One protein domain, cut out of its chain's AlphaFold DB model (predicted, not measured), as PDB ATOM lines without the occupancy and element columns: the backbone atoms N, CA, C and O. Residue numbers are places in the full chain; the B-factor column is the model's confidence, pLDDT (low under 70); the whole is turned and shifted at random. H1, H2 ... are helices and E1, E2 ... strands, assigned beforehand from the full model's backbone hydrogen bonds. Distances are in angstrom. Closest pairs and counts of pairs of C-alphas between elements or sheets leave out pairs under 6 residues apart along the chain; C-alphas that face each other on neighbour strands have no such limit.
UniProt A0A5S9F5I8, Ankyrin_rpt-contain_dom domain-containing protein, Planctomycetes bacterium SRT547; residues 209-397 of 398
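This is residues 209 to 397 of the 398 residues of the protein "Ankyrin_rpt-contain_dom domain-containing protein" of Planctomycetes bacterium SRT547 (UniProt A0A5S9F5I8). Look for two twisted sheets standing edge to edge, E3 of one beside E5 of the other, which make one curved wall with helices over both faces. H4 covers the seam on one face, with H3 beside it; H5 covers it on the other, with H2 and H6 nearby, while H7 and H8 cross at the E7 end. There are 189 printed residues, with eight named helices and seven named strands in the order H1 H2 H3 E1 E2 H4 E3 E4 H5 H6 E5 E6 H7 H8 E7. Both sheets, E1 E2 E4 E3 and E5 E6 E7, are antiparallel, and the class is mixed. The whole is compact, with a radius of gyration of the C-alphas of 16.5 A and spans of 47 by 38 by 32 A.

Find the larger sheet in E1, residues 248 to 252; E2, 255 to 262, 20.0 A long; E4, 298 to 303; and E3, 287 to 292. The other holds E5, 340 to 345; E6, 349 to 354; and E7, 392 to 396, ending at C-alpha 396, (327.065, 358.643, 284.631). H1, 209 to 212, begins at C-alpha 209, (334.121, 376.301, 266.319). Then come H2, 216 to 226; H3, 230 to 243, 20.0 A; H4, 271 to 282; H5, 309 to 315; H6, 323 to 337, 22.9 A; H7, 361 to 371; and H8, 377 to 389, 19.0 A.

In the strongly twisted larger sheet, look for N 250 and O 258 at 2.9 A between E1 and E2, N 261 and O 300 at 2.8 A between E2 and E4, and N 291 and O 299 at 2.8 A between E4 and E3. E2, H4 and E3 form a split strand-helix-strand unit, two strands running the same way with E4 between them, its crossover right-handed. H3 and H4 on one face and H5 on the other give three layers. H4 touches H3 with residues 277 to 281 alone, closest C-alphas Leu 281 and Ala 235 at 5.2 A. H2 is on the same face as H5 and touches it, C-alphas Phe 216 and Val 313 coming closest at 5.9 A. The closest C-alphas of E3 and E5, Val 290 and Ser 344, are 4.5 A apart. Beyond, N 341 and O 353 are 2.8 A apart between E5 and E6, as are N 395 and O 350 between E6 and E7. H6 is over E6, on the opposite face from H4; H5 and H6 form a helical hairpin, closest at C-alphas Val 313 and Thr 324, 6.1 A. H1 only just touches H6, with 3 pairs of C-alphas within 8 A, the closest being Leu 211 and Asp 325 at 6.8 A. H7 touches H8 at a steep tilt of 50 degrees, C-alphas Arg 362 and Ala 384 being closest at 4.6 A. Each O i to N i+4 pair is within hydrogen-bond range in H2, H3, H4 and H5, against 10 of 11 in H6, 6 of 7 in H7 and 7 of 9 in H8; H1 is too short for one.

The C-alphas farthest apart, Glu 230 and Ser 378, are 50.3 A apart. The printed part has no cut and no long link. Its mean pLDDT is 83.9; look for values under 70 at, among others, residues 293 to 297 and 373 to 382.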
ATOM      1  N   ASP A 209     334.598 374.923 266.150       85.31
ATOM      2  CA  ASP A 209     334.121 376.301 266.319       85.31
ATOM      3  C   ASP A 209     332.785 376.377 267.079       85.31
ATOM      4  O   ASP A 209     332.529 377.323 267.824       85.31
ATOM      5  N   THR A 210     331.943 375.353 266.941       87.06
ATOM      6  CA  THR A 210     330.699 375.220 267.704       87.06
ATOM      7  C   THR A 210     330.993 374.883 269.166       87.06
ATOM      8  O   THR A 210     330.380 375.467 270.060       87.06
ATOM      9  N   LEU A 211     331.959 373.993 269.428       88.31
ATOM     10  CA  LEU A 211     332.359 373.607 270.789       88.31
ATOM     11  C   LEU A 211     333.112 374.720 271.535       88.31
ATOM     12  O   LEU A 211     332.992 374.818 272.754       88.31
ATOM     13  N   GLU A 212     333.808 375.619 270.831       89.62
ATOM     14  CA  GLU A 212     334.508 376.771 271.428       89.62
ATOM     15  C   GLU A 212     333.562 377.683 272.238       89.62
ATOM     16  O   GLU A 212     333.944 378.276 273.254       89.62
ATOM     17  N   LYS A 213     332.281 377.743 271.852       91.12
ATOM     18  CA  LYS A 213     331.226 378.440 272.607       91.12
ATOM     19  C   LYS A 213     331.031 377.867 274.018       91.12
ATOM     20  O   LYS A 213     330.675 378.614 274.929       91.12
ATOM     21  N   TYR A 214     331.260 376.567 274.193       92.50
ATOM     22  CA  TYR A 214     330.974 375.803 275.408       92.50
ATOM     23  C   TYR A 214     332.199 375.605 276.307       92.50
ATOM     24  O   TYR A 214     332.186 374.769 277.208       92.50
ATOM     25  N   THR A 215     333.252 376.407 276.128       91.06
ATOM     26  CA  THR A 215     334.326 376.463 277.125       91.06
ATOM     27  C   THR A 215     333.801 377.041 278.440       91.06
ATOM     28  O   THR A 215     332.929 377.918 278.466       91.06
ATOM     29  N   PHE A 216     334.362 376.569 279.554       90.50
ATOM     30  CA  PHE A 216     333.953 377.003 280.888       90.50
ATOM     31  C   PHE A 216     334.035 378.528 281.062       90.50
ATOM     32  O   PHE A 216     333.113 379.143 281.594       90.50
ATOM     33  N   GLU A 217     335.094 379.157 280.548       91.62
ATOM     34  CA  GLU A 217     335.290 380.608 280.620       91.62
ATOM     35  C   GLU A 217     334.212 381.382 279.848       91.62
ATOM     36  O   GLU A 217     333.622 382.321 280.398       91.62
ATOM     37  N   ASN A 218     333.909 380.958 278.615       94.25
ATOM     38  CA  ASN A 218     332.902 381.590 277.759       94.25
ATOM     39  C   ASN A 218     331.501 381.465 278.362       94.25
ATOM     40  O   ASN A 218     330.775 382.461 278.465       94.25
ATOM     41  N   VAL A 219     331.136 380.265 278.824       95.69
ATOM     42  CA  VAL A 219     329.856 380.008 279.495       95.69
ATOM     43  C   VAL A 219     329.741 380.838 280.770       95.69
ATOM     44  O   VAL A 219     328.769 381.576 280.939       95.69
ATOM     45  N   LEU A 220     330.750 380.799 281.644       95.44
ATOM     46  CA  LEU A 220     330.751 381.542 282.902       95.44
ATOM     47  C   LEU A 220     330.625 383.055 282.675       95.44
ATOM     48  O   LEU A 220     329.875 383.733 283.385       95.44
ATOM     49  N   GLN A 221     331.345 383.598 281.690       96.00
ATOM     50  CA  GLN A 221     331.257 385.008 281.318       96.00
ATOM     51  C   GLN A 221     329.859 385.364 280.810       96.00
ATOM     52  O   GLN A 221     329.281 386.351 281.270       96.00
ATOM     53  N   LYS A 222     329.307 384.561 279.898       97.00
ATOM     54  CA  LYS A 222     327.996 384.798 279.294       97.00
ATOM     55  C   LYS A 222     326.873 384.751 280.329       97.00
ATOM     56  O   LYS A 222     326.076 385.686 280.403       97.00
ATOM     57  N   LEU A 223     326.856 383.726 281.187       97.56
ATOM     58  CA  LEU A 223     325.865 383.615 282.259       97.56
ATOM     59  C   LEU A 223     325.972 384.795 283.229       97.56
ATOM     60  O   LEU A 223     324.963 385.397 283.583       97.56
ATOM     61  N   HIS A 224     327.190 385.181 283.618       97.69
ATOM     62  CA  HIS A 224     327.392 386.318 284.513       97.69
ATOM     63  C   HIS A 224     326.905 387.648 283.920       97.69
ATOM     64  O   HIS A 224     326.321 388.459 284.637       97.69
ATOM     65  N   GLN A 225     327.112 387.866 282.619       97.06
ATOM     66  CA  GLN A 225     326.614 389.049 281.914       97.06
ATOM     67  C   GLN A 225     325.080 389.084 281.874       97.06
ATOM     68  O   GLN A 225     324.481 390.137 282.086       97.06
ATOM     69  N   ASN A 226     324.442 387.932 281.653       97.75
ATOM     70  CA  ASN A 226     323.002 387.860 281.417       97.75
ATOM     71  C   ASN A 226     322.160 387.684 282.690       97.75
ATOM     72  O   ASN A 226     320.947 387.897 282.652       97.75
ATOM     73  N   VAL A 227     322.781 387.386 283.836       97.44
ATOM     74  CA  VAL A 227     322.085 387.160 285.119       97.44
ATOM     75  C   VAL A 227     321.328 388.388 285.647       97.44
ATOM     76  O   VAL A 227     320.495 388.273 286.542       97.44
ATOM     77  N   GLN A 228     321.631 389.578 285.124       96.25
ATOM     78  CA  GLN A 228     320.947 390.833 285.461       96.25
ATOM     79  C   GLN A 228     320.003 391.315 284.357       96.25
ATOM     80  O   GLN A 228     319.413 392.385 284.494       96.25
ATOM     81  N   SER A 229     319.875 390.564 283.260       97.44
ATOM     82  CA  SER A 229     318.974 390.937 282.173       97.44
ATOM     83  C   SER A 229     317.527 390.967 282.660       97.44
ATOM     84  O   SER A 229     317.114 390.127 283.459       97.44
ATOM     85  N   GLU A 230     316.754 391.925 282.150       97.06
ATOM     86  CA  GLU A 230     315.327 392.064 282.460       97.06
ATOM     87  C   GLU A 230     314.581 390.747 282.207       97.06
ATOM     88  O   GLU A 230     313.918 390.236 283.102       97.06
ATOM     89  N   LYS A 231     314.840 390.114 281.055       96.25
ATOM     90  CA  LYS A 231     314.290 388.799 280.703       96.25
ATOM     91  C   LYS A 231     314.581 387.734 281.762       96.25
ATOM     92  O   LYS A 231     313.673 387.037 282.196       96.25
ATOM     93  N   PHE A 232     315.821 387.606 282.233       97.75
ATOM     94  CA  PHE A 232     316.125 386.590 283.244       97.75
ATOM     95  C   PHE A 232     315.494 386.897 284.609       97.75
ATOM     96  O   PHE A 232     315.121 385.979 285.344       97.75
ATOM     97  N   LEU A 233     315.355 388.176 284.961       96.88
ATOM     98  CA  LEU A 233     314.654 388.574 286.180       96.88
ATOM     99  C   LEU A 233     313.155 388.248 286.096       96.88
ATOM    100  O   LEU A 233     312.617 387.728 287.071       96.88
ATOM    101  N   GLU A 234     312.516 388.431 284.938       96.62
ATOM    102  CA  GLU A 234     311.152 387.942 284.681       96.62
ATOM    103  C   GLU A 234     311.081 386.410 284.794       96.62
ATOM    104  O   GLU A 234     310.216 385.870 285.483       96.62
ATOM    105  N   ALA A 235     312.037 385.688 284.199       96.50
ATOM    106  CA  ALA A 235     312.121 384.229 284.292       96.50
ATOM    107  C   ALA A 235     312.175 383.755 285.757       96.50
ATOM    108  O   ALA A 235     311.495 382.809 286.160       96.50
ATOM    109  N   LYS A 236     312.947 384.452 286.598       96.12
ATOM    110  CA  LYS A 236     312.983 384.207 288.042       96.12
ATOM    111  C   LYS A 236     311.618 384.439 288.691       96.12
ATOM    112  O   LYS A 236     311.238 383.643 289.547       96.12
ATOM    113  N   GLU A 237     310.892 385.496 288.338       95.38
ATOM    114  CA  GLU A 237     309.549 385.750 288.881       95.38
ATOM    115  C   GLU A 237     308.568 384.630 288.512       95.38
ATOM    116  O   GLU A 237     307.820 384.155 289.373       95.38
ATOM    117  N   HIS A 238     308.640 384.123 287.278       93.19
ATOM    118  CA  HIS A 238     307.900 382.933 286.868       93.19
ATOM    119  C   HIS A 238     308.281 381.722 287.726       93.19
ATOM    120  O   HIS A 238     307.399 381.097 288.316       93.19
ATOM    121  N   ALA A 239     309.573 381.440 287.910       92.12
ATOM    122  CA  ALA A 239     310.025 380.361 288.789       92.12
ATOM    123  C   ALA A 239     309.535 380.540 290.244       92.12
ATOM    124  O   ALA A 239     309.127 379.580 290.900       92.12
ATOM    125  N   GLU A 240     309.498 381.771 290.756       93.81
ATOM    126  CA  GLU A 240     308.953 382.087 292.080       93.81
ATOM    127  C   GLU A 240     307.440 381.869 292.173       93.81
ATOM    128  O   GLU A 240     306.963 381.494 293.244       93.81
ATOM    129  N   SER A 241     306.679 382.032 291.088       89.88
ATOM    130  CA  SER A 241     305.259 381.651 291.081       89.88
ATOM    131  C   SER A 241     305.053 380.134 291.181       89.88
ATOM    132  O   SER A 241     304.084 379.695 291.800       89.88
ATOM    133  N   PHE A 242     305.997 379.330 290.675       85.56
ATOM    134  CA  PHE A 242     305.964 377.869 290.788       85.56
ATOM    135  C   PHE A 242     306.401 377.380 292.181       85.56
ATOM    136  O   PHE A 242     305.767 376.496 292.768       85.56
ATOM    137  N   PHE A 243     307.487 377.928 292.743       83.00
ATOM    138  CA  PHE A 243     308.129 377.388 293.959       83.00
ATOM    139  C   PHE A 243     308.006 378.261 295.219       83.00
ATOM    140  O   PHE A 243     308.334 377.804 296.321       83.00
ATOM    141  N   GLY A 244     307.517 379.492 295.082       83.69
ATOM    142  CA  GLY A 244     307.561 380.536 296.103       83.69
ATOM    143  C   GLY A 244     308.851 381.367 296.054       83.69
ATOM    144  O   GLY A 244     309.839 381.005 295.415       83.69
ATOM    145  N   LYS A 245     308.873 382.489 296.789       82.00
ATOM    146  CA  LYS A 245     309.943 383.514 296.767       82.00
ATOM    147  C   LYS A 245     311.246 383.133 297.500       82.00
ATOM    148  O   LYS A 245     311.887 383.979 298.115       82.00
ATOM    149  N   ALA A 246     311.634 381.856 297.497       87.56
ATOM    150  CA  ALA A 246     312.776 381.351 298.274       87.56
ATOM    151  C   ALA A 246     314.054 381.104 297.445       87.56
ATOM    152  O   ALA A 246     314.980 380.444 297.930       87.56
ATOM    153  N   PHE A 247     314.121 381.614 296.214       92.88
ATOM    154  CA  PHE A 247     315.302 381.481 295.360       92.88
ATOM    155  C   PHE A 247     316.489 382.282 295.905       92.88
ATOM    156  O   PHE A 247     316.374 383.449 296.282       92.88
ATOM    157  N   LYS A 248     317.666 381.654 295.926       94.31
ATOM    158  CA  LYS A 248     318.927 382.244 296.391       94.31
ATOM    159  C   LYS A 248     319.908 382.366 295.238       94.31
ATOM    160  O   LYS A 248     319.890 381.544 294.329       94.31
ATOM    161  N   LYS A 249     320.779 383.377 295.278       95.94
ATOM    162  CA  LYS A 249     321.823 383.553 294.260       95.94
ATOM    163  C   LYS A 249     322.767 382.354 294.256       95.94
ATOM    164  O   LYS A 249     323.229 381.922 295.312       95.94
ATOM    165  N   PHE A 250     323.057 381.864 293.062       90.94
ATOM    166  CA  PHE A 250     324.047 380.833 292.800       90.94
ATOM    167  C   PHE A 250     325.253 381.468 292.104       90.94
ATOM    168  O   PHE A 250     325.095 382.157 291.094       90.94
ATOM    169  N   SER A 251     326.445 381.256 292.662       93.06
ATOM    170  CA  SER A 251     327.693 381.779 292.112       93.06
ATOM    171  C   SER A 251     328.694 380.662 291.866       93.06
ATOM    172  O   SER A 251     328.850 379.778 292.709       93.06
ATOM    173  N   VAL A 252     329.416 380.769 290.755       89.81
ATOM    174  CA  VAL A 252     330.534 379.905 290.360       89.81
ATOM    175  C   VAL A 252     331.760 380.794 290.201       89.81
ATOM    176  O   VAL A 252     331.649 381.900 289.682       89.81
ATOM    177  N   GLU A 253     332.900 380.386 290.760       90.00
ATOM    178  CA  GLU A 253     334.129 381.203 290.802       90.00
ATOM    179  C   GLU A 253     333.904 382.665 291.233       90.00
ATOM    180  O   GLU A 253     334.447 383.614 290.671       90.00
ATOM    181  N   ARG A 254     333.058 382.866 292.254       92.25
ATOM    182  CA  ARG A 254     332.659 384.189 292.779       92.25
ATOM    183  C   ARG A 254     331.860 385.068 291.801       92.25
ATOM    184  O   ARG A 254     331.462 386.164 292.191       92.25
ATOM    185  N   LYS A 255     331.542 384.598 290.593       94.50
ATOM    186  CA  LYS A 255     330.625 385.257 289.656       94.50
ATOM    187  C   LYS A 255     329.208 384.749 289.880       94.50
ATOM    188  O   LYS A 255     328.970 383.549 289.958       94.50
ATOM    189  N   TRP A 256     328.259 385.667 290.017       97.00
ATOM    190  CA  TRP A 256     326.841 385.323 290.111       97.00
ATOM    191  C   TRP A 256     326.332 384.910 288.726       97.00
ATOM    192  O   TRP A 256     326.506 385.676 287.783       97.00
ATOM    193  N   VAL A 257     325.747 383.716 288.616       96.88
ATOM    194  CA  VAL A 257     325.378 383.087 287.330       96.88
ATOM    195  C   VAL A 257     323.929 382.620 287.266       96.88
ATOM    196  O   VAL A 257     323.456 382.243 286.205       96.88
ATOM    197  N   GLY A 258     323.205 382.631 288.383       97.00
ATOM    198  CA  GLY A 258     321.813 382.203 288.388       97.00
ATOM    199  C   GLY A 258     321.193 382.212 289.771       97.00
ATOM    200  O   GLY A 258     321.698 382.842 290.710       97.00
ATOM    201  N   TYR A 259     320.096 381.479 289.901       96.50
ATOM    202  CA  TYR A 259     319.427 381.258 291.174       96.50
ATOM    203  C   TYR A 259     319.197 379.774 291.415       96.50
ATOM    204  O   TYR A 259     319.096 378.990 290.480       96.50
ATOM    205  N   PHE A 260     319.081 379.396 292.682       93.88
ATOM    206  CA  PHE A 260     318.683 378.056 293.073       93.88
ATOM    207  C   PHE A 260     317.579 378.089 294.125       93.88
ATOM    208  O   PHE A 260     317.547 378.962 294.997       93.88
ATOM    209  N   TYR A 261     316.707 377.094 294.069       91.62
ATOM    210  CA  TYR A 261     315.692 376.798 295.065       91.62
ATOM    211  C   TYR A 261     315.998 375.441 295.693       91.62
ATOM    212  O   TYR A 261     316.244 374.464 294.989       91.62
ATOM    213  N   ARG A 262     315.998 375.364 297.027       88.88
ATOM    214  CA  ARG A 262     316.144 374.083 297.733       88.88
ATOM    215  C   ARG A 262     314.783 373.422 297.841       88.88
ATOM    216  O   ARG A 262     313.901 373.975 298.494       88.88
ATOM    217  N   CYS A 263     314.637 372.239 297.253       81.94
ATOM    218  CA  CYS A 263     313.399 371.481 297.343       81.94
ATOM    219  C   CYS A 263     313.214 370.949 298.773       81.94
ATOM    220  O   CYS A 263     314.057 370.189 299.257       81.94
ATOM    221  N   PRO A 264     312.131 371.324 299.482       74.75
ATOM    222  CA  PRO A 264     311.831 370.746 300.787       74.75
ATOM    223  C   PRO A 264     311.605 369.236 300.660       74.75
ATOM    224  O   PRO A 264     310.942 368.807 299.722       74.75
ATOM    225  N   LYS A 265     312.042 368.435 301.645       67.38
ATOM    226  CA  LYS A 265     311.883 366.959 301.635       67.38
ATOM    227  C   LYS A 265     310.445 366.464 301.397       67.38
ATOM    228  O   LYS A 265     310.265 365.326 300.993       67.38
ATOM    229  N   LYS A 266     309.429 367.290 301.678       60.38
ATOM    230  CA  LYS A 266     308.003 366.962 301.488       60.38
ATOM    231  C   LYS A 266     307.466 367.283 300.086       60.38
ATOM    232  O   LYS A 266     306.331 366.926 299.794       60.38
ATOM    233  N   ARG A 267     308.211 368.022 299.259       69.06
ATOM    234  CA  ARG A 267     307.766 368.436 297.925       69.06
ATOM    235  C   ARG A 267     308.270 367.421 296.900       69.06
ATOM    236  O   ARG A 267     309.458 367.410 296.592       69.06
ATOM    237  N   ASN A 268     307.358 366.610 296.369       65.75
ATOM    238  CA  ASN A 268     307.631 365.771 295.206       65.75
ATOM    239  C   ASN A 268     307.593 366.665 293.962       65.75
ATOM    240  O   ASN A 268     306.523 367.113 293.569       65.75
ATOM    241  N   LEU A 269     308.763 366.985 293.404       75.50
ATOM    242  CA  LEU A 269     308.867 367.616 292.089       75.50
ATOM    243  C   LEU A 269     308.837 366.510 291.034       75.50
ATOM    244  O   LEU A 269     309.686 365.619 291.094       75.50
ATOM    245  N   THR A 270     307.868 366.558 290.123       80.25
ATOM    246  CA  THR A 270     307.764 365.604 289.009       80.25
ATOM    247  C   THR A 270     308.542 366.098 287.785       80.25
ATOM    248  O   THR A 270     308.815 367.297 287.667       80.25
ATOM    249  N   ASN A 271     308.870 365.194 286.856       75.19
ATOM    250  CA  ASN A 271     309.493 365.559 285.577       75.19
ATOM    251  C   ASN A 271     308.574 366.484 284.760       75.19
ATOM    252  O   ASN A 271     309.035 367.465 284.180       75.19
ATOM    253  N   GLU A 272     307.257 366.265 284.820       78.25
ATOM    254  CA  GLU A 272     306.265 367.124 284.167       78.25
ATOM    255  C   GLU A 272     306.270 368.560 284.722       78.25
ATOM    256  O   GLU A 272     306.200 369.528 283.959       78.25
ATOM    257  N   ASP A 273     306.399 368.730 286.042       82.62
ATOM    258  CA  ASP A 273     306.501 370.056 286.663       82.62
ATOM    259  C   ASP A 273     307.761 370.804 286.207       82.62
ATOM    260  O   ASP A 273     307.710 372.007 285.931       82.62
ATOM    261  N   LEU A 274     308.897 370.100 286.132       85.19
ATOM    262  CA  LEU A 274     310.154 370.678 285.665       85.19
ATOM    263  C   LEU A 274     310.075 371.045 284.181       85.19
ATOM    264  O   LEU A 274     310.499 372.135 283.808       85.19
ATOM    265  N   PHE A 275     309.476 370.191 283.354       83.81
ATOM    266  CA  PHE A 275     309.290 370.458 281.932       83.81
ATOM    267  C   PHE A 275     308.393 371.679 281.685       83.81
ATOM    268  O   PHE A 275     308.719 372.558 280.883       83.81
ATOM    269  N   ARG A 276     307.280 371.796 282.421       85.25
ATOM    270  CA  ARG A 276     306.416 372.991 282.380       85.25
ATOM    271  C   ARG A 276     307.193 374.250 282.752       85.25
ATOM    272  O   ARG A 276     307.065 375.265 282.070       85.25
ATOM    273  N   LEU A 277     308.027 374.178 283.790       89.38
ATOM    274  CA  LEU A 277     308.901 375.282 284.172       89.38
ATOM    275  C   LEU A 277     309.886 375.626 283.047       89.38
ATOM    276  O   LEU A 277     309.965 376.788 282.667       89.38
ATOM    277  N   GLN A 278     310.607 374.648 282.496       91.88
ATOM    278  CA  GLN A 278     311.572 374.860 281.412       91.88
ATOM    279  C   GLN A 278     310.932 375.552 280.203       91.88
ATOM    280  O   GLN A 278     311.491 376.523 279.698       91.88
ATOM    281  N   ASN A 279     309.736 375.123 279.792       89.00
ATOM    282  CA  ASN A 279     309.002 375.747 278.689       89.00
ATOM    283  C   ASN A 279     308.615 377.204 278.968       89.00
ATOM    284  O   ASN A 279     308.682 378.042 278.069       89.00
ATOM    285  N   GLU A 280     308.213 377.526 280.199       91.19
ATOM    286  CA  GLU A 280     307.935 378.912 280.583       91.19
ATOM    287  C   GLU A 280     309.216 379.753 280.615       91.19
ATOM    288  O   GLU A 280     309.258 380.839 280.039       91.19
ATOM    289  N   LEU A 281     310.291 379.240 281.216       94.75
ATOM    290  CA  LEU A 281     311.563 379.959 281.327       94.75
ATOM    291  C   LEU A 281     312.242 380.185 279.970       94.75
ATOM    292  O   LEU A 281     312.848 381.239 279.760       94.75
ATOM    293  N   ALA A 282     312.097 379.255 279.025       92.50
ATOM    294  CA  ALA A 282     312.667 379.374 277.686       92.50
ATOM    295  C   ALA A 282     312.152 380.620 276.941       92.50
ATOM    296  O   ALA A 282     312.917 381.263 276.217       92.50
ATOM    297  N   LYS A 283     310.899 381.042 277.188       93.56
ATOM    298  CA  LYS A 283     310.320 382.286 276.631       93.56
ATOM    299  C   LYS A 283     311.091 383.539 277.063       93.56
ATOM    300  O   LYS A 283     311.082 384.548 276.360       93.56
ATOM    301  N   HIS A 284     311.799 383.449 278.186       96.50
ATOM    302  CA  HIS A 284     312.601 384.512 278.784       96.50
ATOM    303  C   HIS A 284     314.115 384.235 278.691       96.50
ATOM    304  O   HIS A 284     314.902 384.817 279.437       96.50
ATOM    305  N   ASN A 285     314.539 383.376 277.754       96.00
ATOM    306  CA  ASN A 285     315.931 382.952 277.564       96.00
ATOM    307  C   ASN A 285     316.574 382.381 278.839       96.00
ATOM    308  O   ASN A 285     317.691 382.751 279.200       96.00
ATOM    309  N   ALA A 286     315.854 381.512 279.540       97.69
ATOM    310  CA  ALA A 286     316.334 380.881 280.754       97.69
ATOM    311  C   ALA A 286     316.090 379.373 280.732       97.69
ATOM    312  O   ALA A 286     315.135 378.893 280.124       97.69
ATOM    313  N   PHE A 287     316.943 378.636 281.434       96.75
ATOM    314  CA  PHE A 287     316.860 377.186 281.546       96.75
ATOM    315  C   PHE A 287     316.837 376.769 283.015       96.75
ATOM    316  O   PHE A 287     317.539 377.363 283.840       96.75
ATOM    317  N   ALA A 288     316.028 375.759 283.338       95.00
ATOM    318  CA  ALA A 288     315.960 375.157 284.664       95.00
ATOM    319  C   ALA A 288     316.409 373.703 284.634       95.00
ATOM    320  O   ALA A 288     316.095 372.991 283.690       95.00
ATOM    321  N   TYR A 289     317.064 373.248 285.694       94.00
ATOM    322  CA  TYR A 289     317.442 371.845 285.864       94.00
ATOM    323  C   TYR A 289     317.542 371.490 287.345       94.00
ATOM    324  O   TYR A 289     317.710 372.356 288.215       94.00
ATOM    325  N   VAL A 290     317.419 370.201 287.638       90.25
ATOM    326  CA  VAL A 290     317.654 369.644 288.964       90.25
ATOM    327  C   VAL A 290     319.141 369.353 289.121       90.25
ATOM    328  O   VAL A 290     319.800 368.861 288.217       90.25
ATOM    329  N   CYS A 291     319.677 369.669 290.292       86.62
ATOM    330  CA  CYS A 291     321.037 369.333 290.680       86.62
ATOM    331  C   CYS A 291     321.014 368.754 292.096       86.62
ATOM    332  O   CYS A 291     320.386 369.315 293.010       86.62
ATOM    333  N   LYS A 292     321.711 367.637 292.304       75.06
ATOM    334  CA  LYS A 292     321.878 367.001 293.610       75.06
ATOM    335  C   LYS A 292     323.305 367.239 294.096       75.06
ATOM    336  O   LYS A 292     324.272 366.909 293.430       75.06
ATOM    337  N   ARG A 293     323.458 367.844 295.277       61.78
ATOM    338  CA  ARG A 293     324.775 367.942 295.934       61.78
ATOM    339  C   ARG A 293     324.996 366.752 296.862       61.78
ATOM    340  O   ARG A 293     324.033 366.202 297.398       61.78
ATOM    341  N   ALA A 294     326.266 366.460 297.159       48.81
ATOM    342  CA  ALA A 294     326.718 365.431 298.108       48.81
ATOM    343  C   ALA A 294     325.994 365.442 299.476       48.81
ATOM    344  O   ALA A 294     325.961 364.439 300.180       48.81
ATOM    345  N   THR A 295     325.356 366.556 299.857       49.78
ATOM    346  CA  THR A 295     324.566 366.700 301.090       49.78
ATOM    347  C   THR A 295     323.129 366.159 301.002       49.78
ATOM    348  O   THR A 295     322.340 366.421 301.906       49.78
ATOM    349  N   SER A 296     322.755 365.418 299.949       54.88
ATOM    350  CA  SER A 296     321.421 364.817 299.707       54.88
ATOM    351  C   SER A 296     320.244 365.792 299.493       54.88
ATOM    352  O   SER A 296     319.107 365.357 299.312       54.88
ATOM    353  N   GLU A 297     320.484 367.108 299.467       66.19
ATOM    354  CA  GLU A 297     319.446 368.114 299.191       66.19
ATOM    355  C   GLU A 297     319.316 368.362 297.677       66.19
ATOM    356  O   GLU A 297     320.230 368.916 297.063       66.19
ATOM    357  N   ARG A 298     318.169 367.994 297.084       80.75
ATOM    358  CA  ARG A 298     317.804 368.352 295.699       80.75
ATOM    359  C   ARG A 298     317.598 369.863 295.567       80.75
ATOM    360  O   ARG A 298     316.909 370.484 296.386       80.75
ATOM    361  N   GLN A 299     318.164 370.449 294.519       88.88
ATOM    362  CA  GLN A 299     318.017 371.863 294.186       88.88
ATOM    363  C   GLN A 299     317.509 372.016 292.756       88.88
ATOM    364  O   GLN A 299     317.969 371.304 291.874       88.88
ATOM    365  N   VAL A 300     316.608 372.969 292.526       92.00
ATOM    366  CA  VAL A 300     316.275 373.447 291.175       92.00
ATOM    367  C   VAL A 300     317.116 374.683 290.919       92.00
ATOM    368  O   VAL A 300     317.025 375.648 291.682       92.00
ATOM    369  N   ARG A 301     317.952 374.658 289.885       94.06
ATOM    370  CA  ARG A 301     318.737 375.812 289.437       94.06
ATOM    371  C   ARG A 301     318.080 376.429 288.213       94.06
ATOM    372  O   ARG A 301     317.471 375.718 287.427       94.06
ATOM    373  N   ILE A 302     318.204 377.747 288.083       96.50
ATOM    374  CA  ILE A 302     317.818 378.502 286.891       96.50
ATOM    375  C   ILE A 302     318.992 379.367 286.431       96.50
ATOM    376  O   ILE A 302     319.636 380.022 287.263       96.50
ATOM    377  N   ILE A 303     319.268 379.368 285.126       97.75
ATOM    378  CA  ILE A 303     320.385 380.089 284.494       97.75
ATOM    379  C   ILE A 303     319.900 380.986 283.336       97.75
ATOM    380  O   ILE A 303     318.896 380.654 282.707       97.75
ATOM    381  N   PRO A 304     320.574 382.122 283.059       97.00
ATOM    382  CA  PRO A 304     320.164 383.141 282.081       97.00
ATOM    383  C   PRO A 304     320.536 382.821 280.624       97.00
ATOM    384  O   PRO A 304     320.978 383.701 279.886       97.00
ATOM    385  N   GLU A 305     320.374 381.564 280.224       96.81
ATOM    386  CA  GLU A 305     320.406 381.115 278.831       96.81
ATOM    387  C   GLU A 305     319.431 379.947 278.679       96.81
ATOM    388  O   GLU A 305     319.402 379.070 279.540       96.81
ATOM    389  N   ALA A 306     318.643 379.917 277.599       93.56
ATOM    390  CA  ALA A 306     317.778 378.768 277.296       93.56
ATOM    391  C   ALA A 306     318.565 377.567 276.732       93.56
ATOM    392  O   ALA A 306     318.050 376.454 276.667       93.56
ATOM    393  N   ASP A 307     319.810 377.798 276.317       93.75
ATOM    394  CA  ASP A 307     320.711 376.778 275.796       93.75
ATOM    395  C   ASP A 307     321.151 375.817 276.918       93.75
ATOM    396  O   ASP A 307     322.042 376.121 277.716       93.75
ATOM    397  N   LYS A 308     320.511 374.642 276.974       92.25
ATOM    398  CA  LYS A 308     320.700 373.611 278.009       92.25
ATOM    399  C   LYS A 308     322.154 373.154 278.187       92.25
ATOM    400  O   LYS A 308     322.535 372.784 279.296       92.25
ATOM    401  N   TYR A 309     322.987 373.231 277.147       94.62
ATOM    402  CA  TYR A 309     324.392 372.810 277.207       94.62
ATOM    403  C   TYR A 309     325.222 373.681 278.161       94.62
ATOM    404  O   TYR A 309     326.195 373.212 278.748       94.62
ATOM    405  N   TYR A 310     324.793 374.925 278.409       94.94
ATOM    406  CA  TYR A 310     325.426 375.803 279.396       94.94
ATOM    407  C   TYR A 310     325.350 375.221 280.810       94.94
ATOM    408  O   TYR A 310     326.262 375.445 281.604       94.94
ATOM    409  N   ALA A 311     324.287 374.479 281.136       93.75
ATOM    410  CA  ALA A 311     324.136 373.861 282.447       93.75
ATOM    411  C   ALA A 311     325.143 372.719 282.663       93.75
ATOM    412  O   ALA A 311     325.728 372.642 283.740       93.75
ATOM    413  N   ILE A 312     325.410 371.905 281.633       92.25
ATOM    414  CA  ILE A 312     326.436 370.845 281.670       92.25
ATOM    415  C   ILE A 312     327.808 371.463 281.953       92.25
ATOM    416  O   ILE A 312     328.508 371.054 282.877       92.25
ATOM    417  N   VAL A 313     328.157 372.519 281.211       91.94
ATOM    418  CA  VAL A 313     329.438 373.217 281.393       91.94
ATOM    419  C   VAL A 313     329.566 373.824 282.790       91.94
ATOM    420  O   VAL A 313     330.649 373.841 283.373       91.94
ATOM    421  N   LEU A 314     328.459 374.323 283.340       90.69
ATOM    422  CA  LEU A 314     328.440 374.989 284.635       90.69
ATOM    423  C   LEU A 314     328.630 374.032 285.818       90.69
ATOM    424  O   LEU A 314     329.262 374.430 286.799       90.69
ATOM    425  N   GLU A 315     328.082 372.815 285.748       88.25
ATOM    426  CA  GLU A 315     328.311 371.792 286.780       88.25
ATOM    427  C   GLU A 315     329.706 371.159 286.681       88.25
ATOM    428  O   GLU A 315     330.243 370.734 287.706       88.25
ATOM    429  N   GLN A 316     330.334 371.226 285.499       83.06
ATOM    430  CA  GLN A 316     331.622 370.598 285.176       83.06
ATOM    431  C   GLN A 316     331.585 369.071 285.311       83.06
ATOM    432  O   GLN A 316     330.615 368.493 285.785       83.06
ATOM    433  N   THR A 317     332.676 368.421 284.898       73.19
ATOM    434  CA  THR A 317     332.786 366.954 284.874       73.19
ATOM    435  C   THR A 317     333.914 366.383 285.748       73.19
ATOM    436  O   THR A 317     334.158 365.183 285.717       73.19
ATOM    437  N   TRP A 318     334.615 367.234 286.518       67.25
ATOM    438  CA  TRP A 318     335.694 366.864 287.461       67.25
ATOM    439  C   TRP A 318     336.809 365.977 286.872       67.25
ATOM    440  O   TRP A 318     337.267 365.034 287.507       67.25
ATOM    441  N   ASP A 319     337.302 366.344 285.687       58.97
ATOM    442  CA  ASP A 319     338.441 365.674 285.030       58.97
ATOM    443  C   ASP A 319     338.162 364.208 284.651       58.97
ATOM    444  O   ASP A 319     339.078 363.390 284.556       58.97
ATOM    445  N   CYS A 320     336.888 363.877 284.395       62.84
ATOM    446  CA  CYS A 320     336.546 362.633 283.716       62.84
ATOM    447  C   CYS A 320     337.275 362.547 282.372       62.84
ATOM    448  O   CYS A 320     337.599 363.562 281.743       62.84
ATOM    449  N   ARG A 321     337.504 361.324 281.894       62.03
ATOM    450  CA  ARG A 321     338.367 361.057 280.733       62.03
ATOM    451  C   ARG A 321     338.028 361.860 279.466       62.03
ATOM    452  O   ARG A 321     338.915 362.096 278.647       62.03
ATOM    453  N   LEU A 322     336.761 362.230 279.284       67.19
ATOM    454  CA  LEU A 322     336.257 362.950 278.110       67.19
ATOM    455  C   LEU A 322     336.241 364.469 278.266       67.19
ATOM    456  O   LEU A 322     336.048 365.163 277.272       67.19
ATOM    457  N   GLY A 323     336.424 364.980 279.482       79.19
ATOM    458  CA  GLY A 323     336.258 366.398 279.762       79.19
ATOM    459  C   GLY A 323     334.814 366.882 279.581       79.19
ATOM    460  O   GLY A 323     333.895 366.150 279.216       79.19
ATOM    461  N   THR A 324     334.595 368.152 279.900       83.75
ATOM    462  CA  THR A 324     333.269 368.781 279.826       83.75
ATOM    463  C   THR A 324     332.822 369.014 278.380       83.75
ATOM    464  O   THR A 324     331.645 368.875 278.064       83.75
ATOM    465  N   ASP A 325     333.763 369.324 277.494       83.69
ATOM    466  CA  ASP A 325     333.568 369.458 276.052       83.69
ATOM    467  C   ASP A 325     333.134 368.140 275.400       83.69
ATOM    468  O   ASP A 325     332.191 368.152 274.611       83.69
ATOM    469  N   GLY A 326     333.730 367.007 275.789       85.88
ATOM    470  CA  GLY A 326     333.319 365.689 275.299       85.88
ATOM    471  C   GLY A 326     331.895 365.302 275.716       85.88
ATOM    472  O   GLY A 326     331.143 364.757 274.909       85.88
ATOM    473  N   ILE A 327     331.480 365.635 276.946       88.25
ATOM    474  CA  ILE A 327     330.093 365.405 277.389       88.25
ATOM    475  C   ILE A 327     329.117 366.325 276.645       88.25
ATOM    476  O   ILE A 327     328.065 365.863 276.205       88.25
ATOM    477  N   VAL A 328     329.455 367.604 276.454       90.81
ATOM    478  CA  VAL A 328     328.625 368.520 275.653       90.81
ATOM    479  C   VAL A 328     328.482 368.007 274.222       90.81
ATOM    480  O   VAL A 328     327.360 367.919 273.729       90.81
ATOM    481  N   GLU A 329     329.585 367.621 273.575       90.44
ATOM    482  CA  GLU A 329     329.569 367.061 272.223       90.44
ATOM    483  C   GLU A 329     328.674 365.821 272.141       90.44
ATOM    484  O   GLU A 329     327.829 365.733 271.249       90.44
ATOM    485  N   PHE A 330     328.800 364.897 273.096       89.50
ATOM    486  CA  PHE A 330     327.963 363.704 273.139       89.50
ATOM    487  C   PHE A 330     326.475 364.047 273.254       89.50
ATOM    488  O   PHE A 330     325.660 363.527 272.490       89.50
ATOM    489  N   VAL A 331     326.102 364.949 274.171       90.94
ATOM    490  CA  VAL A 331     324.694 365.341 274.323       90.94
ATOM    491  C   VAL A 331     324.189 366.032 273.048       90.94
ATOM    492  O   VAL A 331     323.064 365.778 272.633       90.94
ATOM    493  N   MET A 332     325.016 366.832 272.367       91.25
ATOM    494  CA  MET A 332     324.665 367.430 271.070       91.25
ATOM    495  C   MET A 332     324.460 366.388 269.962       91.25
ATOM    496  O   MET A 332     323.615 366.583 269.089       91.25
ATOM    497  N   GLN A 333     325.220 365.291 269.972       88.12
ATOM    498  CA  GLN A 333     325.062 364.197 269.011       88.12
ATOM    499  C   GLN A 333     323.740 363.455 269.226       88.12
ATOM    500  O   GLN A 333     322.992 363.263 268.271       88.12
ATOM    501  N   ILE A 334     323.397 363.102 270.469       86.81
ATOM    502  CA  ILE A 334     322.135 362.393 270.748       86.81
ATOM    503  C   ILE A 334     320.907 363.295 270.539       86.81
ATOM    504  O   ILE A 334     319.866 362.807 270.106       86.81
ATOM    505  N   ASP A 335     321.049 364.605 270.776       87.19
ATOM    506  CA  ASP A 335     320.001 365.615 270.576       87.19
ATOM    507  C   ASP A 335     319.712 365.902 269.094       87.19
ATOM    508  O   ASP A 335     318.626 366.378 268.762       87.19
ATOM    509  N   ARG A 336     320.673 365.620 268.197       83.31
ATOM    510  CA  ARG A 336     320.571 365.869 266.748       83.31
ATOM    511  C   ARG A 336     319.441 365.063 266.114       83.31
ATOM    512  O   ARG A 336     318.626 365.621 265.382       83.31
ATOM    513  N   ASP A 337     319.409 363.769 266.414       71.62
ATOM    514  CA  ASP A 337     318.460 362.829 265.814       71.62
ATOM    515  C   ASP A 337     317.211 362.641 266.676       71.62
ATOM    516  O   ASP A 337     316.132 362.346 266.160       71.62
ATOM    517  N   ASN A 338     317.347 362.822 267.992       76.94
ATOM    518  CA  ASN A 338     316.272 362.634 268.954       76.94
ATOM    519  C   ASN A 338     316.328 363.782 269.974       76.94
ATOM    520  O   ASN A 338     317.105 363.701 270.921       76.94
ATOM    521  N   PRO A 339     315.526 364.850 269.813       81.62
ATOM    522  CA  PRO A 339     315.541 365.972 270.742       81.62
ATOM    523  C   PRO A 339     315.370 365.522 272.197       81.62
ATOM    524  O   PRO A 339     314.444 364.777 272.519       81.62
ATOM    525  N   VAL A 340     316.259 365.994 273.064       88.06
ATOM    526  CA  VAL A 340     316.365 365.628 274.476       88.06
ATOM    527  C   VAL A 340     315.892 366.766 275.372       88.06
ATOM    528  O   VAL A 340     316.283 367.927 275.215       88.06
ATOM    529  N   ILE A 341     315.132 366.419 276.398       84.88
ATOM    530  CA  ILE A 341     314.852 367.260 277.554       84.88
ATOM    531  C   ILE A 341     315.776 366.797 278.679       84.88
ATOM    532  O   ILE A 341     315.657 365.670 279.141       84.88
ATOM    533  N   LEU A 342     316.700 367.650 279.120       90.25
ATOM    534  CA  LEU A 342     317.556 367.346 280.272       90.25
ATOM    535  C   LEU A 342     316.839 367.732 281.563       90.25
ATOM    536  O   LEU A 342     316.361 368.865 281.669       90.25
ATOM    537  N   ASP A 343     316.793 366.833 282.543       83.88
ATOM    538  CA  ASP A 343     316.089 367.057 283.808       83.88
ATOM    539  C   ASP A 343     317.042 367.208 285.003       83.88
ATOM    540  O   ASP A 343     316.947 368.195 285.741       83.88
ATOM    541  N   SER A 344     318.002 366.298 285.167       87.94
ATOM    542  CA  SER A 344     319.026 366.312 286.208       87.94
ATOM    543  C   SER A 344     320.395 366.499 285.579       87.94
ATOM    544  O   SER A 344     320.775 365.780 284.659       87.94
ATOM    545  N   ILE A 345     321.149 367.467 286.087       90.25
ATOM    546  CA  ILE A 345     322.535 367.711 285.691       90.25
ATOM    547  C   ILE A 345     323.346 367.839 286.977       90.25
ATOM    548  O   ILE A 345     323.107 368.713 287.822       90.25
ATOM    549  N   GLU A 346     324.269 366.904 287.143       85.75
ATOM    550  CA  GLU A 346     325.155 366.736 288.287       85.75
ATOM    551  C   GLU A 346     326.616 366.781 287.808       85.75
ATOM    552  O   GLU A 346     326.891 366.935 286.620       85.75
ATOM    553  N   ASN A 347     327.561 366.700 288.746       81.25
ATOM    554  CA  ASN A 347     328.985 366.838 288.430       81.25
ATOM    555  C   ASN A 347     329.550 365.629 287.663       81.25
ATOM    556  O   ASN A 347     330.535 365.759 286.951       81.25
ATOM    557  N   ASP A 348     328.986 364.445 287.866       82.25
ATOM    558  CA  ASP A 348     329.426 363.188 287.259       82.25
ATOM    559  C   ASP A 348     328.293 362.455 286.531       82.25
ATOM    560  O   ASP A 348     328.515 361.417 285.917       82.25
ATOM    561  N   ALA A 349     327.076 363.000 286.569       83.50
ATOM    562  CA  ALA A 349     325.912 362.388 285.959       83.50
ATOM    563  C   ALA A 349     324.971 363.407 285.316       83.50
ATOM    564  O   ALA A 349     324.870 364.560 285.738       83.50
ATOM    565  N   LEU A 350     324.217 362.956 284.322       87.56
ATOM    566  CA  LEU A 350     323.114 363.685 283.722       87.56
ATOM    567  C   LEU A 350     321.977 362.726 283.369       87.56
ATOM    568  O   LEU A 350     322.208 361.560 283.057       87.56
ATOM    569  N   SER A 351     320.746 363.215 283.404       87.50
ATOM    570  CA  SER A 351     319.576 362.472 282.948       87.50
ATOM    571  C   SER A 351     318.650 363.338 282.116       87.50
ATOM    572  O   SER A 351     318.748 364.572 282.095       87.50
ATOM    573  N   GLY A 352     317.765 362.669 281.392       87.25
ATOM    574  CA  GLY A 352     316.757 363.326 280.589       87.25
ATOM    575  C   GLY A 352     315.806 362.354 279.914       87.25
ATOM    576  O   GLY A 352     315.915 361.140 280.069       87.25
ATOM    577  N   GLU A 353     314.900 362.918 279.125       85.94
ATOM    578  CA  GLU A 353     313.929 362.196 278.308       85.94
ATOM    579  C   GLU A 353     314.062 362.618 276.837       85.94
ATOM    580  O   GLU A 353     314.215 363.799 276.520       85.94
ATOM    581  N   PHE A 354     313.986 361.660 275.921       85.06
ATOM    582  CA  PHE A 354     313.867 361.890 274.490       85.06
ATOM    583  C   PHE A 354     312.409 362.196 274.131       85.06
ATOM    584  O   PHE A 354     311.488 361.448 274.452       85.06
ATOM    585  N   ILE A 355     312.196 363.291 273.402       77.75
ATOM    586  CA  ILE A 355     310.860 363.733 272.975       77.75
ATOM    587  C   ILE A 355     310.221 362.701 272.037       77.75
ATOM    588  O   ILE A 355     309.023 362.415 272.117       77.75
ATOM    589  N   ASN A 356     311.035 362.138 271.146       76.75
ATOM    590  CA  ASN A 356     310.622 361.147 270.162       76.75
ATOM    591  C   ASN A 356     311.154 359.758 270.542       76.75
ATOM    592  O   ASN A 356     312.168 359.670 271.234       76.75
ATOM    593  N   PRO A 357     310.507 358.675 270.070       73.75
ATOM    594  CA  PRO A 357     311.093 357.342 270.127       73.75
ATOM    595  C   PRO A 357     312.500 357.349 269.532       73.75
ATOM    596  O   PRO A 357     312.730 357.946 268.479       73.75
ATOM    597  N   ILE A 358     313.429 356.693 270.217       78.75
ATOM    598  CA  ILE A 358     314.841 356.729 269.859       78.75
ATOM    599  C   ILE A 358     315.068 355.848 268.640       78.75
ATOM    600  O   ILE A 358     314.796 354.646 268.655       78.75
ATOM    601  N   ASN A 359     315.630 356.433 267.588       68.81
ATOM    602  CA  ASN A 359     316.065 355.665 266.432       68.81
ATOM    603  C   ASN A 359     317.249 354.766 266.825       68.81
ATOM    604  O   ASN A 359     318.333 355.259 267.112       68.81
ATOM    605  N   ASN A 360     317.054 353.446 266.811       75.31
ATOM    606  CA  ASN A 360     318.072 352.440 267.153       75.31
ATOM    607  C   ASN A 360     318.653 352.583 268.586       75.31
ATOM    608  O   ASN A 360     319.837 352.899 268.765       75.31
ATOM    609  N   PRO A 361     317.848 352.271 269.621       79.62
ATOM    610  CA  PRO A 361     318.232 352.364 271.036       79.62
ATOM    611  C   PRO A 361     319.497 351.574 271.396       79.62
ATOM    612  O   PRO A 361     320.266 351.970 272.267       79.62
ATOM    613  N   ARG A 362     319.775 350.480 270.673       77.62
ATOM    614  CA  ARG A 362     320.984 349.658 270.852       77.62
ATOM    615  C   ARG A 362     322.261 350.382 270.443       77.62
ATOM    616  O   ARG A 362     323.276 350.249 271.126       77.62
ATOM    617  N   HIS A 363     322.233 351.139 269.346       79.56
ATOM    618  CA  HIS A 363     323.386 351.939 268.936       79.56
ATOM    619  C   HIS A 363     323.649 353.058 269.952       79.56
ATOM    620  O   HIS A 363     324.791 353.238 270.379       79.56
ATOM    621  N   LEU A 364     322.598 353.739 270.418       83.50
ATOM    622  CA  LEU A 364     322.724 354.747 271.469       83.50
ATOM    623  C   LEU A 364     323.279 354.152 272.774       83.50
ATOM    624  O   LEU A 364     324.252 354.675 273.312       83.50
ATOM    625  N   ALA A 365     322.738 353.023 273.239       81.88
ATOM    626  CA  ALA A 365     323.223 352.331 274.434       81.88
ATOM    627  C   ALA A 365     324.711 351.963 274.333       81.88
ATOM    628  O   ALA A 365     325.463 352.091 275.301       81.88
ATOM    629  N   LYS A 366     325.165 351.547 273.144       79.62
ATOM    630  CA  LYS A 366     326.581 351.261 272.894       79.62
ATOM    631  C   LYS A 366     327.454 352.512 273.014       79.62
ATOM    632  O   LYS A 366     328.520 352.442 273.613       79.62
ATOM    633  N   LYS A 367     326.999 353.647 272.484       80.56
ATOM    634  CA  LYS A 367     327.714 354.925 272.596       80.56
ATOM    635  C   LYS A 367     327.737 355.448 274.029       80.56
ATOM    636  O   LYS A 367     328.766 355.938 274.470       80.56
ATOM    637  N   MET A 368     326.652 355.267 274.780       81.75
ATOM    638  CA  MET A 368     326.616 355.575 276.212       81.75
ATOM    639  C   MET A 368     327.590 354.702 277.020       81.75
ATOM    640  O   MET A 368     328.246 355.206 277.925       81.75
ATOM    641  N   GLN A 369     327.751 353.420 276.670       76.81
ATOM    642  CA  GLN A 369     328.771 352.546 277.270       76.81
ATOM    643  C   GLN A 369     330.202 353.043 277.005       76.81
ATOM    644  O   GLN A 369     331.061 352.895 277.869       76.81
ATOM    645  N   ASP A 370     330.486 353.645 275.846       74.44
ATOM    646  CA  ASP A 370     331.823 354.193 275.573       74.44
ATOM    647  C   ASP A 370     332.181 355.356 276.532       74.44
ATOM    648  O   ASP A 370     333.364 355.591 276.786       74.44
ATOM    649  N   LEU A 371     331.177 356.043 277.096       72.88
ATOM    650  CA  LEU A 371     331.335 357.099 278.111       72.88
ATOM    651  C   LEU A 371     331.460 356.544 279.539       72.88
ATOM    652  O   LEU A 371     332.031 357.203 280.402       72.88
ATOM    653  N   CYS A 372     330.911 355.351 279.786       70.38
ATOM    654  CA  CYS A 372     330.898 354.675 281.082       70.38
ATOM    655  C   CYS A 372     331.360 353.219 280.904       70.38
ATOM    656  O   CYS A 372     330.532 352.314 280.752       70.38
ATOM    657  N   PRO A 373     332.677 352.953 280.888       61.59
ATOM    658  CA  PRO A 373     333.205 351.619 280.597       61.59
ATOM    659  C   PRO A 373     332.829 350.557 281.645       61.59
ATOM    660  O   PRO A 373     332.888 349.363 281.343       61.59
ATOM    661  N   ASP A 374     332.381 350.970 282.835       61.25
ATOM    662  CA  ASP A 374     331.836 350.094 283.884       61.25
ATOM    663  C   ASP A 374     330.433 349.539 283.557       61.25
ATOM    664  O   ASP A 374     329.879 348.686 284.267       61.25
ATOM    665  N   LEU A 375     329.840 349.983 282.448       56.19
ATOM    666  CA  LEU A 375     328.604 349.445 281.901       56.19
ATOM    667  C   LEU A 375     328.925 348.168 281.099       56.19
ATOM    668  O   LEU A 375     329.264 348.233 279.926       56.19
ATOM    669  N   TYR A 376     328.857 346.979 281.706       53.50
ATOM    670  CA  TYR A 376     329.136 345.701 281.015       53.50
ATOM    671  C   TYR A 376     328.102 345.352 279.917       53.50
ATOM    672  O   TYR A 376     327.005 345.902 279.870       53.50
ATOM    673  N   GLU A 377     328.427 344.406 279.026       48.88
ATOM    674  CA  GLU A 377     327.631 344.056 277.827       48.88
ATOM    675  C   GLU A 377     326.174 343.637 278.129       48.88
ATOM    676  O   GLU A 377     325.266 343.990 277.376       48.88
ATOM    677  N   SER A 378     325.919 342.989 279.272       48.44
ATOM    678  CA  SER A 378     324.563 342.660 279.747       48.44
ATOM    679  C   SER A 378     323.732 343.898 280.108       48.44
ATOM    680  O   SER A 378     322.529 343.927 279.857       48.44
ATOM    681  N   LYS A 379     324.372 344.959 280.618       58.59
ATOM    682  CA  LYS A 379     323.729 346.250 280.906       58.59
ATOM    683  C   LYS A 379     323.433 347.049 279.636       58.59
ATOM    684  O   LYS A 379     322.524 347.866 279.652       58.59
ATOM    685  N   MET A 380     324.143 346.796 278.531       63.00
ATOM    686  CA  MET A 380     323.907 347.494 277.260       63.00
ATOM    687  C   MET A 380     322.573 347.087 276.624       63.00
ATOM    688  O   MET A 380     321.832 347.949 276.164       63.00
ATOM    689  N   LYS A 381     322.230 345.790 276.646       64.56
ATOM    690  CA  LYS A 381     320.926 345.315 276.155       64.56
ATOM    691  C   LYS A 381     319.774 345.910 276.972       64.56
ATOM    692  O   LYS A 381     318.817 346.389 276.382       64.56
ATOM    693  N   LEU A 382     319.917 345.938 278.299       64.25
ATOM    694  CA  LEU A 382     318.936 346.546 279.202       64.25
ATOM    695  C   LEU A 382     318.811 348.056 278.979       64.25
ATOM    696  O   LEU A 382     317.705 348.564 278.888       64.25
ATOM    697  N   LEU A 383     319.935 348.763 278.832       71.38
ATOM    698  CA  LEU A 383     319.936 350.188 278.512       71.38
ATOM    699  C   LEU A 383     319.233 350.453 277.176       71.38
ATOM    700  O   LEU A 383     318.475 351.405 277.072       71.38
ATOM    701  N   ALA A 384     319.443 349.610 276.166       75.12
ATOM    702  CA  ALA A 384     318.757 349.738 274.887       75.12
ATOM    703  C   ALA A 384     317.240 349.518 274.999       75.12
ATOM    704  O   ALA A 384     316.488 350.270 274.394       75.12
ATOM    705  N   GLU A 385     316.798 348.516 275.761       72.06
ATOM    706  CA  GLU A 385     315.373 348.256 276.025       72.06
ATOM    707  C   GLU A 385     314.733 349.425 276.797       72.06
ATOM    708  O   GLU A 385     313.673 349.909 276.420       72.06
ATOM    709  N   GLU A 386     315.425 349.965 277.802       69.50
ATOM    710  CA  GLU A 386     314.965 351.115 278.594       69.50
ATOM    711  C   GLU A 386     314.818 352.389 277.744       69.50
ATOM    712  O   GLU A 386     313.817 353.104 277.816       69.50
ATOM    713  N   LEU A 387     315.814 352.644 276.891       79.25
ATOM    714  CA  LEU A 387     315.815 353.728 275.913       79.25
ATOM    715  C   LEU A 387     314.647 353.578 274.914       79.25
ATOM    716  O   LEU A 387     314.034 354.574 274.529       79.25
ATOM    717  N   GLU A 388     314.321 352.347 274.508       80.00
ATOM    718  CA  GLU A 388     313.204 352.047 273.603       80.00
ATOM    719  C   GLU A 388     311.836 352.286 274.259       80.00
ATOM    720  O   GLU A 388     310.960 352.903 273.649       80.00
ATOM    721  N   GLU A 389     311.658 351.819 275.495       73.75
ATOM    722  CA  GLU A 389     310.360 351.800 276.174       73.75
ATOM    723  C   GLU A 389     310.029 353.114 276.885       73.75
ATOM    724  O   GLU A 389     308.921 353.637 276.739       73.75
ATOM    725  N   ASN A 390     310.980 353.660 277.646       74.25
ATOM    726  CA  ASN A 390     310.732 354.810 278.515       74.25
ATOM    727  C   ASN A 390     311.188 356.121 277.889       74.25
ATOM    728  O   ASN A 390     310.717 357.181 278.293       74.25
ATOM    729  N   ARG A 391     312.074 356.062 276.884       81.00
ATOM    730  CA  ARG A 391     312.732 357.240 276.297       81.00
ATOM    731  C   ARG A 391     313.480 358.068 277.341       81.00
ATOM    732  O   ARG A 391     313.875 359.188 277.056       81.00
ATOM    733  N   GLU A 392     313.683 357.543 278.538       82.12
ATOM    734  CA  GLU A 392     314.459 358.178 279.588       82.12
ATOM    735  C   GLU A 392     315.877 357.624 279.554       82.12
ATOM    736  O   GLU A 392     316.123 356.484 279.151       82.12
ATOM    737  N   PHE A 393     316.831 358.440 279.974       83.44
ATOM    738  CA  PHE A 393     318.199 357.996 280.120       83.44
ATOM    739  C   PHE A 393     318.842 358.611 281.351       83.44
ATOM    740  O   PHE A 393     318.592 359.760 281.716       83.44
ATOM    741  N   TYR A 394     319.715 357.825 281.966       81.56
ATOM    742  CA  TYR A 394     320.636 358.264 282.997       81.56
ATOM    743  C   TYR A 394     322.043 357.921 282.525       81.56
ATOM    744  O   TYR A 394     322.350 356.770 282.214       81.56
ATOM    745  N   LEU A 395     322.884 358.939 282.444       78.88
ATOM    746  CA  LEU A 395     324.273 358.841 282.052       78.88
ATOM    747  C   LEU A 395     325.126 359.250 283.245       78.88
ATOM    748  O   LEU A 395     325.014 360.366 283.734       78.88
ATOM    749  N   TRP A 396     325.996 358.355 283.683       78.00
ATOM    750  CA  TRP A 396     327.065 358.643 284.631       78.00
ATOM    751  C   TRP A 396     328.392 358.404 283.918       78.00
ATOM    752  O   TRP A 396     328.468 357.512 283.073       78.00
ATOM    753  N   TRP A 397     329.405 359.214 284.205       77.12
ATOM    754  CA  TRP A 397     330.735 359.091 283.615       77.12
ATOM    755  C   TRP A 397     331.798 358.974 284.706       77.12
ATOM    756  O   TRP A 397     331.683 359.600 285.759       77.12
TER     757      TRP A 397